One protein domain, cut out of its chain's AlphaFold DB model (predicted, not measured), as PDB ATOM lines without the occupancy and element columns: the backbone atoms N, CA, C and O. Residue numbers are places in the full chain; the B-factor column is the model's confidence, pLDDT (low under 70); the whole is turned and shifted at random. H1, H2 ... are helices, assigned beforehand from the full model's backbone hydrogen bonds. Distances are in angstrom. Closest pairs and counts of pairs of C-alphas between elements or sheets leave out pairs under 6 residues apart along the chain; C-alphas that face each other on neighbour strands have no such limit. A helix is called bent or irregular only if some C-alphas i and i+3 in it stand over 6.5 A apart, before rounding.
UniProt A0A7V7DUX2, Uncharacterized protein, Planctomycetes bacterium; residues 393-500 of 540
ATOM      1  N   GLY A 393      40.241   2.463  63.058       49.72
ATOM      2  CA  GLY A 393      41.642   2.346  62.647       49.72
ATOM      3  C   GLY A 393      42.011   3.560  61.788       49.72
ATOM      4  O   GLY A 393      41.123   4.078  61.097       49.72
ATOM      5  N   PRO A 394      43.254   4.044  61.890       61.59
ATOM      6  CA  PRO A 394      43.573   5.395  61.477       61.59
ATOM      7  C   PRO A 394      43.133   5.647  60.028       61.59
ATOM      8  O   PRO A 394      43.155   4.725  59.206       61.59
ATOM      9  N   LEU A 395      42.644   6.851  59.723       63.84
ATOM     10  CA  LEU A 395      42.166   7.264  58.401       63.84
ATOM     11  C   LEU A 395      43.143   6.815  57.314       63.84
ATOM     12  O   LEU A 395      42.702   6.275  56.298       63.84
ATOM     13  N   TRP A 396      44.454   6.918  57.557       64.38
ATOM     14  CA  TRP A 396      45.471   6.424  56.627       64.38
ATOM     15  C   TRP A 396      45.349   4.924  56.327       64.38
ATOM     16  O   TRP A 396      45.594   4.517  55.200       64.38
ATOM     17  N   THR A 397      44.936   4.080  57.279       66.19
ATOM     18  CA  THR A 397      44.713   2.640  57.056       66.19
ATOM     19  C   THR A 397      43.501   2.399  56.162       66.19
ATOM     20  O   THR A 397      43.558   1.543  55.280       66.19
ATOM     21  N   LYS A 398      42.414   3.165  56.339       70.44
ATOM     22  CA  LYS A 398      41.239   3.093  55.453       70.44
ATOM     23  C   LYS A 398      41.574   3.612  54.054       70.44
ATOM     24  O   LYS A 398      41.299   2.928  53.075       70.44
ATOM     25  N   VAL A 399      42.217   4.776  53.961       71.00
ATOM     26  CA  VAL A 399      42.653   5.376  52.691       71.00
ATOM     27  C   VAL A 399      43.638   4.463  51.972       71.00
ATOM     28  O   VAL A 399      43.458   4.203  50.789       71.00
ATOM     29  N   ARG A 400      44.616   3.886  52.679       71.69
ATOM     30  CA  ARG A 400      45.520   2.870  52.132       71.69
ATOM     31  C   ARG A 400      44.752   1.660  51.621       71.69
ATOM     32  O   ARG A 400      45.042   1.202  50.521       71.69
ATOM     33  N   HIS A 401      43.781   1.157  52.386       70.00
ATOM     34  CA  HIS A 401      42.965   0.021  51.963       70.00
ATOM     35  C   HIS A 401      42.288   0.298  50.619       70.00
ATOM     36  O   HIS A 401      42.384  -0.553  49.746       70.00
ATOM     37  N   TYR A 402      41.686   1.479  50.427       72.69
ATOM     38  CA  TYR A 402      41.054   1.877  49.162       72.69
ATOM     39  C   TYR A 402      42.063   2.182  48.045       72.69
ATOM     40  O   TYR A 402      41.924   1.666  46.940       72.69
ATOM     41  N   ALA A 403      43.115   2.957  48.318       71.31
ATOM     42  CA  ALA A 403      44.136   3.320  47.332       71.31
ATOM     43  C   ALA A 403      44.880   2.090  46.784       71.31
ATOM     44  O   ALA A 403      45.232   2.043  45.604       71.31
ATOM     45  N   CYS A 404      45.067   1.063  47.620       74.75
ATOM     46  CA  CYS A 404      45.722  -0.181  47.229       74.75
ATOM     47  C   CYS A 404      44.775  -1.199  46.564       74.75
ATOM     48  O   CYS A 404      45.238  -2.262  46.158       74.75
ATOM     49  N   GLN A 405      43.470  -0.915  46.413       71.62
ATOM     50  CA  GLN A 405      42.559  -1.780  45.634       71.62
ATOM     51  C   GLN A 405      42.893  -1.797  44.139       71.62
ATOM     52  O   GLN A 405      42.495  -2.726  43.449       71.62
ATOM     53  N   PHE A 406      43.626  -0.793  43.652       69.00
ATOM     54  CA  PHE A 406      44.072  -0.675  42.260       69.00
ATOM     55  C   PHE A 406      45.530  -1.105  42.066       69.00
ATOM     56  O   PHE A 406      46.074  -1.000  40.966       69.00
ATOM     57  N   SER A 407      46.180  -1.566  43.136       76.44
ATOM     58  CA  SER A 407      47.563  -2.014  43.085       76.44
ATOM     59  C   SER A 407      47.710  -3.266  42.230       76.44
ATOM     60  O   SER A 407      46.841  -4.138  42.182       76.44
ATOM     61  N   SER A 408      48.870  -3.375  41.596       78.00
ATOM     62  CA  SER A 408      49.261  -4.539  40.811       78.00
ATOM     63  C   SER A 408      49.129  -5.845  41.627       78.00
ATOM     64  O   SER A 408      49.739  -5.948  42.699       78.00
ATOM     65  N   PRO A 409      48.373  -6.860  41.151       81.44
ATOM     66  CA  PRO A 409      48.352  -8.206  41.727       81.44
ATOM     67  C   PRO A 409      49.740  -8.826  41.896       81.44
ATOM     68  O   PRO A 409      49.921  -9.679  42.765       81.44
ATOM     69  N   LEU A 410      50.738  -8.351  41.139       79.94
ATOM     70  CA  LEU A 410      52.146  -8.698  41.327       79.94
ATOM     71  C   LEU A 410      52.614  -8.502  42.777       79.94
ATOM     72  O   LEU A 410      53.367  -9.331  43.276       79.94
ATOM     73  N   TYR A 411      52.161  -7.456  43.479       78.81
ATOM     74  CA  TYR A 411      52.551  -7.234  44.878       78.81
ATOM     75  C   TYR A 411      51.990  -8.310  45.812       78.81
ATOM     76  O   TYR A 411      52.668  -8.725  46.751       78.81
ATOM     77  N   ASP A 412      50.773  -8.795  45.552       78.38
ATOM     78  CA  ASP A 412      50.183  -9.882  46.332       78.38
ATOM     79  C   ASP A 412      50.847 -11.222  45.984       78.38
ATOM     80  O   ASP A 412      51.198 -11.983  46.883       78.38
ATOM     81  N   LEU A 413      51.128 -11.473  44.701       77.62
ATOM     82  CA  LEU A 413      51.856 -12.661  44.246       77.62
ATOM     83  C   LEU A 413      53.279 -12.710  44.824       77.62
ATOM     84  O   LEU A 413      53.690 -13.736  45.360       77.62
ATOM     85  N   ALA A 414      54.009 -11.591  44.786       74.44
ATOM     86  CA  ALA A 414      55.326 -11.453  45.399       74.44
ATOM     87  C   ALA A 414      55.251 -11.689  46.911       74.44
ATOM     88  O   ALA A 414      56.084 -12.400  47.465       74.44
ATOM     89  N   TRP A 415      54.223 -11.168  47.583       71.94
ATOM     90  CA  TRP A 415      54.009 -11.416  49.006       71.94
ATOM     91  C   TRP A 415      53.737 -12.893  49.327       71.94
ATOM     92  O   TRP A 415      54.268 -13.404  50.315       71.94
ATOM     93  N   TYR A 416      52.927 -13.581  48.519       74.94
ATOM     94  CA  TYR A 416      52.610 -15.000  48.703       74.94
ATOM     95  C   TYR A 416      53.798 -15.916  48.396       74.94
ATOM     96  O   TYR A 416      54.084 -16.809  49.190       74.94
ATOM     97  N   LEU A 417      54.493 -15.686  47.278       71.94
ATOM     98  CA  LEU A 417      55.611 -16.519  46.827       71.94
ATOM     99  C   LEU A 417      56.856 -16.335  47.694       71.94
ATOM    100  O   LEU A 417      57.513 -17.311  48.044       71.94
ATOM    101  N   LEU A 418      57.174 -15.093  48.056       68.94
ATOM    102  CA  LEU A 418      58.332 -14.804  48.896       68.94
ATOM    103  C   LEU A 418      58.000 -15.048  50.375       68.94
ATOM    104  O   LEU A 418      58.827 -15.531  51.139       68.94
ATOM    105  N   GLY A 419      56.764 -14.793  50.793       57.59
ATOM    106  CA  GLY A 419      56.306 -15.011  52.158       57.59
ATOM    107  C   GLY A 419      56.696 -13.881  53.115       57.59
ATOM    108  O   GLY A 419      57.738 -13.228  53.005       57.59
ATOM    109  N   ARG A 420      55.854 -13.676  54.140       58.03
ATOM    110  CA  ARG A 420      56.014 -12.625  55.166       58.03
ATOM    111  C   ARG A 420      57.382 -12.660  55.851       58.03
ATOM    112  O   ARG A 420      57.896 -11.616  56.233       58.03
ATOM    113  N   GLN A 421      57.955 -13.849  56.033       56.78
ATOM    114  CA  GLN A 421      59.238 -14.028  56.717       56.78
ATOM    115  C   GLN A 421      60.441 -13.702  55.823       56.78
ATOM    116  O   GLN A 421      61.417 -13.169  56.337       56.78
ATOM    117  N   PHE A 422      60.373 -13.954  54.514       61.97
ATOM    118  CA  PHE A 422      61.457 -13.632  53.583       61.97
ATOM    119  C   PHE A 422      61.538 -12.128  53.320       61.97
ATOM    120  O   PHE A 422      62.614 -11.553  53.424       61.97
ATOM    121  N   LEU A 423      60.401 -11.456  53.100       55.88
ATOM    122  CA  LEU A 423      60.361  -9.998  52.912       55.88
ATOM    123  C   LEU A 423      60.844  -9.234  54.155       55.88
ATOM    124  O   LEU A 423      61.558  -8.242  54.037       55.88
ATOM    125  N   PHE A 424      60.532  -9.728  55.358       56.50
ATOM    126  CA  PHE A 424      61.039  -9.154  56.612       56.50
ATOM    127  C   PHE A 424      62.545  -9.399  56.820       56.50
ATOM    128  O   PHE A 424      63.194  -8.665  57.560       56.50
ATOM    129  N   GLN A 425      63.115 -10.428  56.186       54.91
ATOM    130  CA  GLN A 425      64.553 -10.714  56.221       54.91
ATOM    131  C   GLN A 425      65.320  -9.933  55.148       54.91
ATOM    132  O   GLN A 425      66.382  -9.390  55.441       54.91
ATOM    133  N   LEU A 426      64.742  -9.781  53.956       55.09
ATOM    134  CA  LEU A 426      65.218  -8.896  52.890       55.09
ATOM    135  C   LEU A 426      65.230  -7.418  53.306       55.09
ATOM    136  O   LEU A 426      66.077  -6.660  52.843       55.09
ATOM    137  N   TYR A 427      64.370  -7.029  54.252       47.31
ATOM    138  CA  TYR A 427      64.387  -5.720  54.915       47.31
ATOM    139  C   TYR A 427      65.750  -5.363  55.550       47.31
ATOM    140  O   TYR A 427      66.042  -4.190  55.761       47.31
ATOM    141  N   ARG A 428      66.595  -6.364  55.859       48.69
ATOM    142  CA  ARG A 428      67.972  -6.195  56.370       48.69
ATOM    143  C   ARG A 428      69.063  -6.301  55.293       48.69
ATOM    144  O   ARG A 428      70.241  -6.284  55.638       48.69
ATOM    145  N   GLY A 429      68.690  -6.475  54.026       54.12
ATOM    146  CA  GLY A 429      69.611  -6.472  52.889       54.12
ATOM    147  C   GLY A 429      70.013  -5.056  52.458       54.12
ATOM    148  O   GLY A 429      69.765  -4.084  53.168       54.12
ATOM    149  N   ASN A 430      70.625  -4.950  51.274       61.25
ATOM    150  CA  ASN A 430      70.972  -3.679  50.622       61.25
ATOM    151  C   ASN A 430      69.741  -2.742  50.523       61.25
ATOM    152  O   ASN A 430      68.609  -3.210  50.375       61.25
ATOM    153  N   ASP A 431      69.966  -1.427  50.574       63.03
ATOM    154  CA  ASP A 431      68.955  -0.364  50.547       63.03
ATOM    155  C   ASP A 431      67.928  -0.514  49.412       63.03
ATOM    156  O   ASP A 431      66.742  -0.262  49.624       63.03
ATOM    157  N   PHE A 432      68.340  -1.005  48.237       65.00
ATOM    158  CA  PHE A 432      67.420  -1.282  47.125       65.00
ATOM    159  C   PHE A 432      66.360  -2.337  47.483       65.00
ATOM    160  O   PHE A 432      65.166  -2.164  47.237       65.00
ATOM    161  N   ILE A 433      66.793  -3.431  48.109       61.56
ATOM    162  CA  ILE A 433      65.930  -4.546  48.508       61.56
ATOM    163  C   ILE A 433      65.008  -4.111  49.654       61.56
ATOM    164  O   ILE A 433      63.830  -4.476  49.663       61.56
ATOM    165  N   ARG A 434      65.519  -3.299  50.592       59.22
ATOM    166  CA  ARG A 434      64.709  -2.685  51.653       59.22
ATOM    167  C   ARG A 434      63.595  -1.828  51.053       59.22
ATOM    168  O   ARG A 434      62.436  -2.034  51.403       59.22
ATOM    169  N   GLY A 435      63.932  -0.957  50.100       65.88
ATOM    170  CA  GLY A 435      62.959  -0.126  49.391       65.88
ATOM    171  C   GLY A 435      61.899  -0.955  48.663       65.88
ATOM    172  O   GLY A 435      60.705  -0.708  48.816       65.88
ATOM    173  N   PHE A 436      62.298  -2.009  47.945       67.12
ATOM    174  CA  PHE A 436      61.352  -2.898  47.264       67.12
ATOM    175  C   PHE A 436      60.414  -3.637  48.237       67.12
ATOM    176  O   PHE A 436      59.210  -3.746  47.984       67.12
ATOM    177  N   ALA A 437      60.939  -4.134  49.362       64.94
ATOM    178  CA  ALA A 437      60.145  -4.814  50.385       64.94
ATOM    179  C   ALA A 437      59.160  -3.858  51.079       64.94
ATOM    180  O   ALA A 437      58.022  -4.245  51.355       64.94
ATOM    181  N   GLU A 438      59.571  -2.611  51.320       68.31
ATOM    182  CA  GLU A 438      58.701  -1.552  51.835       68.31
ATOM    183  C   GLU A 438      57.583  -1.231  50.851       68.31
ATOM    184  O   GLU A 438      56.418  -1.329  51.223       68.31
ATOM    185  N   VAL A 439      57.908  -0.963  49.585       70.44
ATOM    186  CA  VAL A 439      56.915  -0.676  48.540       70.44
ATOM    187  C   VAL A 439      55.932  -1.837  48.376       70.44
ATOM    188  O   VAL A 439      54.724  -1.621  48.371       70.44
ATOM    189  N   THR A 440      56.421  -3.080  48.329       70.31
ATOM    190  CA  THR A 440      55.568  -4.275  48.208       70.31
ATOM    191  C   THR A 440      54.642  -4.432  49.410       70.31
ATOM    192  O   THR A 440      53.475  -4.787  49.255       70.31
ATOM    193  N   ARG A 441      55.134  -4.155  50.626       70.81
ATOM    194  CA  ARG A 441      54.313  -4.191  51.840       70.81
ATOM    195  C   ARG A 441      53.271  -3.081  51.824       70.81
ATOM    196  O   ARG A 441      52.111  -3.347  52.137       70.81
ATOM    197  N   GLU A 442      53.678  -1.856  51.510       69.94
ATOM    198  CA  GLU A 442      52.822  -0.671  51.560       69.94
ATOM    199  C   GLU A 442      51.717  -0.714  50.504       69.94
ATOM    200  O   GLU A 442      50.556  -0.495  50.853       69.94
ATOM    201  N   LEU A 443      52.049  -1.105  49.270       73.19
ATOM    202  CA  LEU A 443      51.126  -1.139  48.132       73.19
ATOM    203  C   LEU A 443      50.355  -2.456  47.991       73.19
ATOM    204  O   LEU A 443      49.580  -2.609  47.046       73.19
ATOM    205  N   ARG A 444      50.531  -3.415  48.909       77.06
ATOM    206  CA  ARG A 444      49.780  -4.675  48.878       77.06
ATOM    207  C   ARG A 444      48.267  -4.404  48.938       77.06
ATOM    208  O   ARG A 444      47.827  -3.656  49.817       77.06
ATOM    209  N   PRO A 445      47.451  -5.057  48.091       72.56
ATOM    210  CA  PRO A 445      46.005  -4.904  48.138       72.56
ATOM    211  C   PRO A 445      45.451  -5.306  49.503       72.56
ATOM    212  O   PRO A 445      45.732  -6.391  50.013       72.56
ATOM    213  N   GLY A 446      44.624  -4.441  50.090       66.94
ATOM    214  CA  GLY A 446      43.975  -4.729  51.368       66.94
ATOM    215  C   GLY A 446      42.918  -5.838  51.278       66.94
ATOM    216  O   GLY A 446      42.617  -6.475  52.285       66.94
ATOM    217  N   ASN A 447      42.372  -6.081  50.082       75.56
ATOM    218  CA  ASN A 447      41.438  -7.163  49.781       75.56
ATOM    219  C   ASN A 447      41.827  -7.820  48.446       75.56
ATOM    220  O   ASN A 447      41.543  -7.284  47.375       75.56
ATOM    221  N   SER A 448      42.488  -8.977  48.526       76.81
ATOM    222  CA  SER A 448      42.992  -9.709  47.357       76.81
ATOM    223  C   SER A 448      41.869 -10.069  46.375       76.81
ATOM    224  O   SER A 448      42.004  -9.828  45.180       76.81
ATOM    225  N   ILE A 449      40.718 -10.536  46.874       80.81
ATOM    226  CA  ILE A 449      39.589 -10.982  46.037       80.81
ATOM    227  C   ILE A 449      39.054  -9.832  45.179       80.81
ATOM    228  O   ILE A 449      38.900  -9.985  43.970       80.81
ATOM    229  N   LEU A 450      38.806  -8.668  45.788       78.06
ATOM    230  CA  LEU A 450      38.297  -7.505  45.060       78.06
ATOM    231  C   LEU A 450      39.302  -7.009  44.010       78.06
ATOM    232  O   LEU A 450      38.898  -6.666  42.903       78.06
ATOM    233  N   ASN A 451      40.601  -7.023  44.331       82.44
ATOM    234  CA  ASN A 451      41.646  -6.633  43.384       82.44
ATOM    235  C   ASN A 451      41.695  -7.570  42.165       82.44
ATOM    236  O   ASN A 451      41.796  -7.107  41.032       82.44
ATOM    237  N   TRP A 452      41.563  -8.883  42.377       84.94
ATOM    238  CA  TRP A 452      41.486  -9.856  41.284       84.94
ATOM    239  C   TRP A 452      40.230  -9.675  40.426       84.94
ATOM    240  O   TRP A 452      40.327  -9.712  39.202       84.94
ATOM    241  N   LEU A 453      39.069  -9.419  41.039       87.56
ATOM    242  CA  LEU A 453      37.836  -9.112  40.301       87.56
ATOM    243  C   LEU A 453      37.983  -7.844  39.451       87.56
ATOM    244  O   LEU A 453      37.558  -7.820  38.297       87.56
ATOM    245  N   LEU A 454      38.626  -6.811  39.996       85.12
ATOM    246  CA  LEU A 454      38.898  -5.577  39.271       85.12
ATOM    247  C   LEU A 454      39.868  -5.809  38.103       85.12
ATOM    248  O   LEU A 454      39.601  -5.356  36.992       85.12
ATOM    249  N   ALA A 455      40.946  -6.564  38.323       88.12
ATOM    250  CA  ALA A 455      41.896  -6.917  37.272       88.12
ATOM    251  C   ALA A 455      41.211  -7.700  36.136       88.12
ATOM    252  O   ALA A 455      41.437  -7.409  34.961       88.12
ATOM    253  N   LEU A 456      40.303  -8.628  36.462       91.44
ATOM    254  CA  LEU A 456      39.483  -9.337  35.472       91.44
ATOM    255  C   LEU A 456      38.563  -8.390  34.692       91.44
ATOM    256  O   LEU A 456      38.465  -8.511  33.471       91.44
ATOM    257  N   ALA A 457      37.930  -7.420  35.359       91.94
ATOM    258  CA  ALA A 457      37.118  -6.407  34.686       91.94
ATOM    259  C   ALA A 457      37.958  -5.564  33.707       91.94
ATOM    260  O   ALA A 457      37.534  -5.323  32.574       91.94
ATOM    261  N   MET A 458      39.182  -5.181  34.093       91.69
ATOM    262  CA  MET A 458      40.111  -4.458  33.217       91.69
ATOM    263  C   MET A 458      40.576  -5.297  32.026       91.69
ATOM    264  O   MET A 458      40.659  -4.782  30.912       91.69
ATOM    265  N   VAL A 459      40.823  -6.596  32.219       92.88
ATOM    266  CA  VAL A 459      41.098  -7.530  31.117       92.88
ATOM    267  C   VAL A 459      39.891  -7.643  30.187       92.88
ATOM    268  O   VAL A 459      40.063  -7.616  28.971       92.88
ATOM    269  N   GLY A 460      38.669  -7.703  30.725       92.81
ATOM    270  CA  GLY A 460      37.436  -7.689  29.934       92.81
ATOM    271  C   GLY A 460      37.312  -6.428  29.073       92.81
ATOM    272  O   GLY A 460      36.994  -6.508  27.884       92.81
ATOM    273  N   PHE A 461      37.659  -5.268  29.632       92.56
ATOM    274  CA  PHE A 461      37.727  -4.019  28.879       92.56
ATOM    275  C   PHE A 461      38.833  -4.045  27.809       92.56
ATOM    276  O   PHE A 461      38.586  -3.687  26.655       92.56
ATOM    277  N   ALA A 462      40.034  -4.527  28.147       90.44
ATOM    278  CA  ALA A 462      41.129  -4.688  27.193       90.44
ATOM    279  C   ALA A 462      40.746  -5.642  26.049       90.44
ATOM    280  O   ALA A 462      41.074  -5.365  24.892       90.44
ATOM    281  N   PHE A 463      39.998  -6.712  26.341       91.81
ATOM    282  CA  PHE A 463      39.435  -7.639  25.358       91.81
ATOM    283  C   PHE A 463      38.456  -6.933  24.433       91.81
ATOM    284  O   PHE A 463      38.629  -6.984  23.215       91.81
ATOM    285  N   TRP A 464      37.475  -6.221  24.985       90.62
ATOM    286  CA  TRP A 464      36.499  -5.478  24.194       90.62
ATOM    287  C   TRP A 464      37.169  -4.444  23.275       90.62
ATOM    288  O   TRP A 464      36.862  -4.376  22.081       90.62
ATOM    289  N   HIS A 465      38.147  -3.698  23.796       88.56
ATOM    290  CA  HIS A 465      38.921  -2.730  23.023       88.56
ATOM    291  C   HIS A 465      39.828  -3.400  21.973       88.56
ATOM    292  O   HIS A 465      39.950  -2.918  20.843       88.56
ATOM    293  N   GLY A 466      40.470  -4.513  22.330       85.44
ATOM    294  CA  GLY A 466      41.535  -5.147  21.550       85.44
ATOM    295  C   GLY A 466      41.039  -6.108  20.490       85.44
ATOM    296  O   GLY A 466      41.668  -6.247  19.446       85.44
ATOM    297  N   TRP A 467      39.882  -6.730  20.696       85.12
ATOM    298  CA  TRP A 467      39.309  -7.697  19.766       85.12
ATOM    299  C   TRP A 467      39.142  -7.177  18.328       85.12
ATOM    300  O   TRP A 467      39.572  -7.871  17.402       85.12
ATOM    301  N   PRO A 468      38.582  -5.973  18.085       78.75
ATOM    302  CA  PRO A 468      38.509  -5.415  16.734       78.75
ATOM    303  C   PRO A 468      39.860  -4.897  16.209       78.75
ATOM    304  O   PRO A 468      39.986  -4.668  15.010       78.75
ATOM    305  N   ARG A 469      40.859  -4.712  17.084       77.25
ATOM    306  CA  ARG A 469      42.180  -4.127  16.780       77.25
ATOM    307  C   ARG A 469      43.314  -5.158  16.740       77.25
ATOM    308  O   ARG A 469      44.465  -4.799  16.505       77.25
ATOM    309  N   LYS A 470      43.016  -6.439  16.980       79.44
ATOM    310  CA  LYS A 470      44.029  -7.493  17.094       79.44
ATOM    311  C   LYS A 470      44.730  -7.708  15.757       79.44
ATOM    312  O   LYS A 470      44.078  -7.993  14.758       79.44
ATOM    313  N   THR A 471      46.054  -7.608  15.749       72.44
ATOM    314  CA  THR A 471      46.893  -7.981  14.599       72.44
ATOM    315  C   THR A 471      47.287  -9.454  14.650       72.44
ATOM    316  O   THR A 471      47.375 -10.103  13.617       72.44
ATOM    317  N   SER A 472      47.455 -10.009  15.852       80.81
ATOM    318  CA  SER A 472      47.662 -11.437  16.087       80.81
ATOM    319  C   SER A 472      46.988 -11.872  17.389       80.81
ATOM    320  O   SER A 472      46.779 -11.066  18.302       80.81
ATOM    321  N   LEU A 473      46.640 -13.159  17.480       80.88
ATOM    322  CA  LEU A 473      46.062 -13.727  18.699       80.88
ATOM    323  C   LEU A 473      47.076 -13.718  19.853       80.88
ATOM    324  O   LEU A 473      46.719 -13.355  20.969       80.88
ATOM    325  N   GLY A 474      48.346 -14.030  19.571       81.75
ATOM    326  CA  GLY A 474      49.416 -14.015  20.573       81.75
ATOM    327  C   GLY A 474      49.633 -12.635  21.198       81.75
ATOM    328  O   GLY A 474      49.708 -12.523  22.418       81.75
ATOM    329  N   LYS A 475      49.636 -11.562  20.390       81.94
ATOM    330  CA  LYS A 475      49.759 -10.183  20.898       81.94
ATOM    331  C   LYS A 475      48.567  -9.792  21.774       81.94
ATOM    332  O   LYS A 475      48.736  -9.092  22.765       81.94
ATOM    333  N   LEU A 476      47.367 -10.258  21.429       85.88
ATOM    334  CA  LEU A 476      46.168 -10.017  22.226       85.88
ATOM    335  C   LEU A 476      46.233 -10.737  23.586       85.88
ATOM    336  O   LEU A 476      45.973 -10.116  24.611       85.88
ATOM    337  N   ILE A 477      46.639 -12.013  23.597       88.88
ATOM    338  CA  ILE A 477      46.827 -12.794  24.831       88.88
ATOM    339  C   ILE A 477      47.897 -12.152  25.720       88.88
ATOM    340  O   ILE A 477      47.674 -12.003  26.920       88.88
ATOM    341  N   PHE A 478      49.022 -11.724  25.135       89.00
ATOM    342  CA  PHE A 478      50.070 -11.003  25.858       89.00
ATOM    343  C   PHE A 478      49.498  -9.796  26.605       89.00
ATOM    344  O   PHE A 478      49.719  -9.667  27.804       89.00
ATOM    345  N   TRP A 479      48.703  -8.956  25.932       89.75
ATOM    346  CA  TRP A 479      48.101  -7.787  26.571       89.75
ATOM    347  C   TRP A 479      47.110  -8.142  27.680       89.75
ATOM    348  O   TRP A 479      47.046  -7.419  28.666       89.75
ATOM    349  N   PHE A 480      46.391  -9.263  27.588       92.94
ATOM    350  CA  PHE A 480      45.521  -9.708  28.683       92.94
ATOM    351  C   PHE A 480      46.307 -10.132  29.910       92.94
ATOM    352  O   PHE A 480      46.002  -9.670  31.004       92.94
ATOM    353  N   VAL A 481      47.336 -10.965  29.738       90.19
ATOM    354  CA  VAL A 481      48.213 -11.364  30.848       90.19
ATOM    355  C   VAL A 481      48.888 -10.130  31.442       90.19
ATOM    356  O   VAL A 481      48.945  -9.972  32.659       90.19
ATOM    357  N   PHE A 482      49.333  -9.213  30.587       86.81
ATOM    358  CA  PHE A 482      49.967  -7.971  30.993       86.81
ATOM    359  C   PHE A 482      49.027  -7.079  31.824       86.81
ATOM    360  O   PHE A 482      49.373  -6.673  32.933       86.81
ATOM    361  N   THR A 483      47.808  -6.818  31.341       89.06
ATOM    362  CA  THR A 483      46.789  -6.062  32.084       89.06
ATOM    363  C   THR A 483      46.364  -6.778  33.364       89.06
ATOM    364  O   THR A 483      46.157  -6.118  34.376       89.06
ATOM    365  N   LEU A 484      46.292  -8.111  33.369       89.19
ATOM    366  CA  LEU A 484      45.958  -8.883  34.565       89.19
ATOM    367  C   LEU A 484      47.015  -8.709  35.662       89.19
ATOM    368  O   LEU A 484      46.673  -8.459  36.813       89.19
ATOM    369  N   VAL A 485      48.299  -8.826  35.308       86.38
ATOM    370  CA  VAL A 485      49.404  -8.760  36.275       86.38
ATOM    371  C   VAL A 485      49.612  -7.341  36.792       86.38
ATOM    372  O   VAL A 485      49.854  -7.183  37.983       86.38
ATOM    373  N   PHE A 486      49.503  -6.324  35.930       83.56
ATOM    374  CA  PHE A 486      49.810  -4.926  36.262       83.56
ATOM    375  C   PHE A 486      48.575  -4.037  36.495       83.56
ATOM    376  O   PHE A 486      48.723  -2.842  36.759       83.56
ATOM    377  N   ASN A 487      47.368  -4.604  36.423       87.81
ATOM    378  CA  ASN A 487      46.080  -3.953  36.682       87.81
ATOM    379  C   ASN A 487      45.932  -2.608  35.938       87.81
ATOM    380  O   ASN A 487      46.146  -2.555  34.723       87.81
ATOM    381  N   LEU A 488      45.623  -1.513  36.646       83.44
ATOM    382  CA  LEU A 488      45.419  -0.186  36.056       83.44
ATOM    383  C   LEU A 488      46.624   0.291  35.235       83.44
ATOM    384  O   LEU A 488      46.448   0.760  34.113       83.44
ATOM    385  N   ALA A 489      47.848   0.127  35.748       81.69
ATOM    386  CA  ALA A 489      49.059   0.489  35.010       81.69
ATOM    387  C   ALA A 489      49.189  -0.341  33.723       81.69
ATOM    388  O   ALA A 489      49.521   0.185  32.657       81.69
ATOM    389  N   GLY A 490      48.851  -1.631  33.805       83.88
ATOM    390  CA  GLY A 490      48.819  -2.533  32.662       83.88
ATOM    391  C   GLY A 490      47.812  -2.099  31.594       83.88
ATOM    392  O   GLY A 490      48.140  -2.063  30.408       83.88
ATOM    393  N   LEU A 491      46.599  -1.728  32.013       87.69
ATOM    394  CA  LEU A 491      45.548  -1.252  31.117       87.69
ATOM    395  C   LEU A 491      45.915   0.081  30.451       87.69
ATOM    396  O   LEU A 491      45.757   0.219  29.239       87.69
ATOM    397  N   LEU A 492      46.428   1.045  31.216       84.81
ATOM    398  CA  LEU A 492      46.843   2.347  30.689       84.81
ATOM    399  C   LEU A 492      47.986   2.206  29.677       84.81
ATOM    400  O   LEU A 492      47.931   2.818  28.614       84.81
ATOM    401  N   THR A 493      48.966   1.342  29.956       81.44
ATOM    402  CA  THR A 493      50.056   1.044  29.009       81.44
ATOM    403  C   THR A 493      49.510   0.430  27.722       81.44
ATOM    404  O   THR A 493      49.873   0.839  26.619       81.44
ATOM    405  N   TYR A 494      48.603  -0.541  27.853       85.94
ATOM    406  CA  TYR A 494      47.946  -1.159  26.710       85.94
ATOM    407  C   TYR A 494      47.220  -0.118  25.848       85.94
ATOM    408  O   TYR A 494      47.394  -0.119  24.629       85.94
ATOM    409  N   LEU A 495      46.445   0.781  26.461       85.50
ATOM    410  CA  LEU A 495      45.726   1.833  25.743       85.50
ATOM    411  C   LEU A 495      46.690   2.804  25.060       85.50
ATOM    412  O   LEU A 495      46.533   3.049  23.868       85.50
ATOM    413  N   ALA A 496      47.717   3.279  25.764       79.62
ATOM    414  CA  ALA A 496      48.708   4.201  25.211       79.62
ATOM    415  C   ALA A 496      49.395   3.643  23.954       79.62
ATOM    416  O   ALA A 496      49.631   4.372  22.995       79.62
ATOM    417  N   LEU A 497      49.680   2.337  23.936       78.00
ATOM    418  CA  LEU A 497      50.426   1.698  22.851       78.00
ATOM    419  C   LEU A 497      49.548   1.080  21.754       78.00
ATOM    420  O   LEU A 497      50.053   0.766  20.677       78.00
ATOM    421  N   ASN A 498      48.255   0.852  22.007       76.38
ATOM    422  CA  ASN A 498      47.371   0.146  21.068       76.38
ATOM    423  C   ASN A 498      46.103   0.933  20.706       76.38
ATOM    424  O   ASN A 498      45.232   0.390  20.014       76.38
ATOM    425  N   HIS A 499      45.974   2.194  21.129       72.19
ATOM    426  CA  HIS A 499      44.884   3.055  20.684       72.19
ATOM    427  C   HIS A 499      45.071   3.438  19.211       72.19
ATOM    428  O   HIS A 499      45.620   4.479  18.870       72.19
ATOM    429  N   THR A 500      44.546   2.604  18.319       66.88
ATOM    430  CA  THR A 500      44.420   2.907  16.890       66.88
ATOM    431  C   THR A 500      42.947   3.104  16.526       66.88
ATOM    432  O   THR A 500      42.077   2.418  17.092       66.88
TER     433      THR A 500
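This is residues 393 to 500 of the 540 residues of an uncharacterized protein of Planctomycetes bacterium (UniProt A0A7V7DUX2). Three helical rods side by side, H4 and the two arms H5a and H5b of the bent helix H5, make a small bundle with their centres in a triangle. At one end of it a looser group is joined on, in which the kinked H2 packs on H3, while H1 meets H4 with residues 405 to 406 alone. The printed part has 108 residues with five named helices, H1 to H5 in chain order, and no named strand; its class is all helix. The whole is loose, with a radius of gyration of the C-alphas of 16.1 A, and only just elongated, spanning 48 by 32 by 21 A.

Start at H5, residues 473 to 498, the longest helix; by its hydrogen bonds it was assigned as one helix, but it is bent, with C-alphas 485 and 488 9.5 A apart. Its arms H5a, residues 473 to 485, and H5b, residues 488 to 498, touch, closest at the C-alphas of Thr 483 and Gly 490, 4.1 A, at a shallow tilt of 28 degrees, opposite ways. H4, residues 448 to 469, forms a helical hairpin with H5a at 26 degrees, closest at the C-alphas of Ala 455 and Leu 484, 5.3 A. H4 also touches H5b, at 8 degrees and the same way, closest at the C-alphas of Met 458 and Leu 491, 6.7 A. Move on to H2, residues 409 to 426, whose residues 409 to 412 alone touch H4, closest at the C-alphas of Pro 409 and Trp 452, 7.1 A. H2 touches H3, residues 431 to 442, at a steep tilt of 54 degrees, closest at the C-alphas of Tyr 411 and Thr 440, 5.4 A. H1, residues 395 to 406, touches H4, closest at the C-alphas of Gln 405 and Asn 451, 5.4 A, while H3 and H5a are apart. Every O i to N i+4 pair is within hydrogen-bond range in H3, H5a and H5b; H1 has 6 of 8, H2 11 of 14 and H4 16 of 18.

Find C-alpha 395 at (42.166, 7.264, 58.401), where H1 begins its 18.1 A. H2, 20.2 A long, is irregular, with C-alphas 417 and 420 9.2 A apart and a kink of 93 degrees near residue 419; H3 measures 16.2 A. From C-alpha 448 at (42.992, -9.709, 47.357) H4 runs 31.1 A; it is only just irregular, with C-alphas 465 and 468 6.9 A apart. H5a spans 18.6 A, and H5b spans 15.1 A to C-alpha 498 at (47.371, 0.146, 21.068).

The two C-alphas farthest apart are those of Gly 393 and Thr 471, 49.4 A. The printed part has no cut, and its four links are tight. In the B-factor column the mean pLDDT of the printed part is 75.7, and 30 residues are under 70, among them 393 to 397 and 418 to 438.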